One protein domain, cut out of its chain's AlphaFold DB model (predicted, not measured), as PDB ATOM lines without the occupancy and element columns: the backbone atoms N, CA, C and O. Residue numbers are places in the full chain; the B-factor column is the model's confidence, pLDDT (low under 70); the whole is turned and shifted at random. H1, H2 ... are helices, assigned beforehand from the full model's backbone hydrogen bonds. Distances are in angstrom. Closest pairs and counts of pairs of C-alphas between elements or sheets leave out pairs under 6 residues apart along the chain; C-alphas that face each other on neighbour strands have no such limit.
ATOM      1  N   GLU A   6     -56.473  47.644 286.420       84.94
ATOM      2  CA  GLU A   6     -57.498  47.045 285.555       84.94
ATOM      3  C   GLU A   6     -58.418  46.087 286.322       84.94
ATOM      4  O   GLU A   6     -59.644  46.175 286.244       84.94
ATOM      5  N   GLU A   7     -57.833  45.202 287.132       81.81
ATOM      6  CA  GLU A   7     -58.595  44.232 287.912       81.81
ATOM      7  C   GLU A   7     -59.384  44.909 289.039       81.81
ATOM      8  O   GLU A   7     -60.506  44.505 289.343       81.81
ATOM      9  N   PHE A   8     -58.839  45.978 289.624       82.19
ATOM     10  CA  PHE A   8     -59.564  46.808 290.580       82.19
ATOM     11  C   PHE A   8     -60.791  47.467 289.937       82.19
ATOM     12  O   PHE A   8     -61.880  47.372 290.497       82.19
ATOM     13  N   ILE A   9     -60.644  48.079 288.760       82.06
ATOM     14  CA  ILE A   9     -61.734  48.769 288.052       82.06
ATOM     15  C   ILE A   9     -62.833  47.778 287.631       82.06
ATOM     16  O   ILE A   9     -64.017  48.023 287.873       82.06
ATOM     17  N   ALA A  10     -62.464  46.617 287.082       81.44
ATOM     18  CA  ALA A  10     -63.427  45.584 286.699       81.44
ATOM     19  C   ALA A  10     -64.218  45.049 287.905       81.44
ATOM     20  O   ALA A  10     -65.441  44.895 287.847       81.44
ATOM     21  N   ARG A  11     -63.530  44.792 289.025       79.69
ATOM     22  CA  ARG A  11     -64.148  44.364 290.288       79.69
ATOM     23  C   ARG A  11     -65.033  45.461 290.889       79.69
ATOM     24  O   ARG A  11     -66.145  45.161 291.320       79.69
ATOM     25  N   PHE A  12     -64.591  46.718 290.833       78.94
ATOM     26  CA  PHE A  12     -65.336  47.895 291.281       78.94
ATOM     27  C   PHE A  12     -66.686  48.011 290.568       78.94
ATOM     28  O   PHE A  12     -67.719  48.125 291.229       78.94
ATOM     29  N   PHE A  13     -66.708  47.902 289.237       76.12
ATOM     30  CA  PHE A  13     -67.962  47.974 288.484       76.12
ATOM     31  C   PHE A  13     -68.899  46.786 288.727       76.12
ATOM     32  O   PHE A  13     -70.115  46.945 288.630       76.12
ATOM     33  N   ARG A  14     -68.347  45.619 289.078       75.00
ATOM     34  CA  ARG A  14     -69.104  44.403 289.420       75.00
ATOM     35  C   ARG A  14     -69.489  44.314 290.901       75.00
ATOM     36  O   ARG A  14     -70.035  43.294 291.311       75.00
ATOM     37  N   HIS A  15     -69.189  45.335 291.708       74.44
ATOM     38  CA  HIS A  15     -69.380  45.333 293.168       74.44
ATOM     39  C   HIS A  15     -68.655  44.190 293.902       74.44
ATOM     40  O   HIS A  15     -69.027  43.822 295.017       74.44
ATOM     41  N   ILE A  16     -67.591  43.653 293.309       75.94
ATOM     42  CA  ILE A  16     -66.730  42.642 293.921       75.94
ATOM     43  C   ILE A  16     -65.588  43.379 294.609       75.94
ATOM     44  O   ILE A  16     -64.897  44.187 293.999       75.94
ATOM     45  N   LEU A  17     -65.374  43.121 295.892       70.31
ATOM     46  CA  LEU A  17     -64.425  43.876 296.701       70.31
ATOM     47  C   LEU A  17     -63.393  42.964 297.360       70.31
ATOM     48  O   LEU A  17     -63.736  41.850 297.760       70.31
ATOM     49  N   PRO A  18     -62.136  43.421 297.514       71.44
ATOM     50  CA  PRO A  18     -61.195  42.783 298.421       71.44
ATOM     51  C   PRO A  18     -61.732  42.801 299.858       71.44
ATOM     52  O   PRO A  18     -62.440  43.731 300.254       71.44
ATOM     53  N   ASN A  19     -61.350  41.802 300.657       67.44
ATOM     54  CA  ASN A  19     -61.676  41.756 302.085       67.44
ATOM     55  C   ASN A  19     -61.331  43.086 302.783       67.44
ATOM     56  O   ASN A  19     -60.229  43.606 302.613       67.44
ATOM     57  N   GLY A  20     -62.281  43.620 303.561       68.75
ATOM     58  CA  GLY A  20     -62.146  44.884 304.302       68.75
ATOM     59  C   GLY A  20     -62.876  46.087 303.691       68.75
ATOM     60  O   GLY A  20     -63.067  47.089 304.373       68.75
ATOM     61  N   PHE A  21     -63.359  45.996 302.449       64.19
ATOM     62  CA  PHE A  21     -64.195  47.043 301.861       64.19
ATOM     63  C   PHE A  21     -65.684  46.743 302.063       64.19
ATOM     64  O   PHE A  21     -66.197  45.732 301.592       64.19
ATOM     65  N   TYR A  22     -66.395  47.649 302.738       61.50
ATOM     66  CA  TYR A  22     -67.791  47.424 303.141       61.50
ATOM     67  C   TYR A  22     -68.831  48.253 302.355       61.50
ATOM     68  O   TYR A  22     -70.001  47.879 302.306       61.50
ATOM     69  N   LYS A  23     -68.454  49.370 301.704       60.47
ATOM     70  CA  LYS A  23     -69.425  50.372 301.193       60.47
ATOM     71  C   LYS A  23     -69.208  50.837 299.744       60.47
ATOM     72  O   LYS A  23     -69.165  52.033 299.482       60.47
ATOM     73  N   ILE A  24     -69.150  49.915 298.782       63.62
ATOM     74  CA  ILE A  24     -69.296  50.266 297.347       63.62
ATOM     75  C   ILE A  24     -70.744  50.111 296.863       63.62
ATOM     76  O   ILE A  24     -71.108  50.635 295.823       63.62
ATOM     77  N   ARG A  25     -71.641  49.501 297.652       62.62
ATOM     78  CA  ARG A  25     -73.046  49.264 297.255       62.62
ATOM     79  C   ARG A  25     -73.845  50.508 296.846       62.62
ATOM     80  O   ARG A  25     -74.896  50.329 296.254       62.62
ATOM     81  N   TYR A  26     -73.374  51.718 297.147       62.47
ATOM     82  CA  TYR A  26     -74.026  52.978 296.768       62.47
ATOM     83  C   TYR A  26     -73.368  53.688 295.575       62.47
ATOM     84  O   TYR A  26     -73.932  54.646 295.055       62.47
ATOM     85  N   ASN A  27     -72.201  53.225 295.124       62.97
ATOM     86  CA  ASN A  27     -71.424  53.849 294.058       62.97
ATOM     87  C   ASN A  27     -71.014  52.785 293.033       62.97
ATOM     88  O   ASN A  27     -70.420  51.775 293.379       62.97
ATOM     89  N   GLY A  28     -71.348  52.997 291.762       69.19
ATOM     90  CA  GLY A  28     -71.062  52.050 290.678       69.19
ATOM     91  C   GLY A  28     -72.279  51.789 289.795       69.19
ATOM     92  O   GLY A  28     -73.413  52.066 290.201       69.19
ATOM     93  N   PHE A  29     -72.043  51.261 288.593       68.62
ATOM     94  CA  PHE A  29     -73.066  51.080 287.560       68.62
ATOM     95  C   PHE A  29     -74.177  50.103 287.957       68.62
ATOM     96  O   PHE A  29     -75.340  50.349 287.655       68.62
ATOM     97  N   LEU A  30     -73.842  49.045 288.701       72.12
ATOM     98  CA  LEU A  30     -74.801  48.016 289.122       72.12
ATOM     99  C   LEU A  30     -75.472  48.293 290.481       72.12
ATOM    100  O   LEU A  30     -76.258  47.480 290.960       72.12
ATOM    101  N   THR A  31     -75.218  49.456 291.086       75.44
ATOM    102  CA  THR A  31     -75.884  49.911 292.321       75.44
ATOM    103  C   THR A  31     -77.391  50.033 292.106       75.44
ATOM    104  O   THR A  31     -77.777  50.568 291.078       75.44
ATOM    105  N   SER A  32     -78.251  49.678 293.067       74.31
ATOM    106  CA  SER A  32     -79.723  49.774 292.921       74.31
ATOM    107  C   SER A  32     -80.223  51.131 292.398       74.31
ATOM    108  O   SER A  32     -81.123  51.163 291.567       74.31
ATOM    109  N   ALA A  33     -79.593  52.237 292.811       74.06
ATOM    110  CA  ALA A  33     -79.918  53.590 292.355       74.06
ATOM    111  C   ALA A  33     -79.529  53.880 290.888       74.06
ATOM    112  O   ALA A  33     -80.169  54.694 290.233       74.06
ATOM    113  N   ASN A  34     -78.489  53.222 290.363       71.69
ATOM    114  CA  ASN A  34     -77.956  53.453 289.012       71.69
ATOM    115  C   ASN A  34     -78.178  52.269 288.053       71.69
ATOM    116  O   ASN A  34     -77.985  52.423 286.849       71.69
ATOM    117  N   SER A  35     -78.610  51.115 288.569       69.88
ATOM    118  CA  SER A  35     -78.701  49.833 287.863       69.88
ATOM    119  C   SER A  35     -79.639  49.924 286.665       69.88
ATOM    120  O   SER A  35     -79.372  49.335 285.633       69.88
ATOM    121  N   THR A  36     -80.728  50.681 286.746       71.50
ATOM    122  CA  THR A  36     -81.668  50.788 285.620       71.50
ATOM    123  C   THR A  36     -81.153  51.716 284.521       71.50
ATOM    124  O   THR A  36     -81.327  51.420 283.348       71.50
ATOM    125  N   ASN A  37     -80.487  52.811 284.892       74.81
ATOM    126  CA  ASN A  37     -80.174  53.906 283.968       74.81
ATOM    127  C   ASN A  37     -78.755  53.822 283.378       74.81
ATOM    128  O   ASN A  37     -78.461  54.427 282.358       74.81
ATOM    129  N   LYS A  38     -77.846  53.081 284.028       72.38
ATOM    130  CA  LYS A  38     -76.435  52.989 283.617       72.38
ATOM    131  C   LYS A  38     -75.962  51.564 283.308       72.38
ATOM    132  O   LYS A  38     -74.762  51.342 283.169       72.38
ATOM    133  N   LYS A  39     -76.886  50.601 283.197       73.31
ATOM    134  CA  LYS A  39     -76.591  49.215 282.779       73.31
ATOM    135  C   LYS A  39     -76.050  49.150 281.357       73.31
ATOM    136  O   LYS A  39     -75.080  48.452 281.108       73.31
ATOM    137  N   GLU A  40     -76.668  49.887 280.445       75.88
ATOM    138  CA  GLU A  40     -76.303  49.882 279.027       75.88
ATOM    139  C   GLU A  40     -74.900  50.464 278.813       75.88
ATOM    140  O   GLU A  40     -74.043  49.819 278.217       75.88
ATOM    141  N   ALA A  41     -74.618  51.606 279.449       75.75
ATOM    142  CA  ALA A  41     -73.284  52.204 279.477       75.75
ATOM    143  C   ALA A  41     -72.218  51.278 280.096       75.75
ATOM    144  O   ALA A  41     -71.059  51.326 279.702       75.75
ATOM    145  N   PHE A  42     -72.591  50.427 281.059       74.38
ATOM    146  CA  PHE A  42     -71.679  49.429 281.622       74.38
ATOM    147  C   PHE A  42     -71.325  48.332 280.614       74.38
ATOM    148  O   PHE A  42     -70.159  47.957 280.534       74.38
ATOM    149  N   PHE A  43     -72.295  47.835 279.843       73.75
ATOM    150  CA  PHE A  43     -72.022  46.824 278.820       73.75
ATOM    151  C   PHE A  43     -71.158  47.381 277.682       73.75
ATOM    152  O   PHE A  43     -70.221  46.706 277.274       73.75
ATOM    153  N   GLN A  44     -71.379  48.633 277.271       77.88
ATOM    154  CA  GLN A  44     -70.539  49.314 276.274       77.88
ATOM    155  C   GLN A  44     -69.088  49.539 276.721       77.88
ATOM    156  O   GLN A  44     -68.219  49.735 275.886       77.88
ATOM    157  N   LEU A  45     -68.819  49.558 278.030       70.12
ATOM    158  CA  LEU A  45     -67.469  49.754 278.568       70.12
ATOM    159  C   LEU A  45     -66.676  48.443 278.698       70.12
ATOM    160  O   LEU A  45     -65.502  48.469 279.064       70.12
ATOM    161  N   ILE A  46     -67.354  47.305 278.530       68.06
ATOM    162  CA  ILE A  46     -66.774  45.959 278.616       68.06
ATOM    163  C   ILE A  46     -66.463  45.396 277.223       68.06
ATOM    164  O   ILE A  46     -65.635  44.489 277.128       68.06
TER     165      ILE A  46
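AT A GLANCE: This is residues 6 to 46 of the 47 residues of an uncharacterized protein of Cytophagales bacterium (UniProt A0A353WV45). With little regular structure, this is a flat arch: two short helices, H1 and H2, stand as two legs running opposite ways, and a long winding loop, residues 14 to 38, joins them. The printed part has 41 residues with two named helices, H1 then H2, and no named strand; the class is all helix, though the named elements hold only 14 residues. The whole is compact, with a radius of gyration of the C-alphas of 10.3 A, and spans 29 by 22 by 9 A.

IN THESE COORDINATES: H1, residues 6 to 13, is 10.9 A long and begins at C-alpha 6 (-57.498, 47.045, 285.555). H2, residues 39 to 44, is 8.9 A long and ends at C-alpha 44 (-70.539, 49.314, 276.274).

HOW THE PARTS SIT: H1 and H2 are close but not clearly touching; their closest C-alphas, of Phe 13 and Phe 42, are 7.9 A apart. They run opposite ways at a shallow tilt of 23 degrees. In both helices every O i to N i+4 pair is within hydrogen-bond range.

THE WHOLE: The two C-alphas farthest apart, of Gly 20 and Gln 44, are separated by 29.6 A. The link from H1 to H2 is long, with 25 residues. The printed part has no cut. Mean pLDDT of the printed part is 72.5; residues 19 to 29, 35 and 46 are under 70.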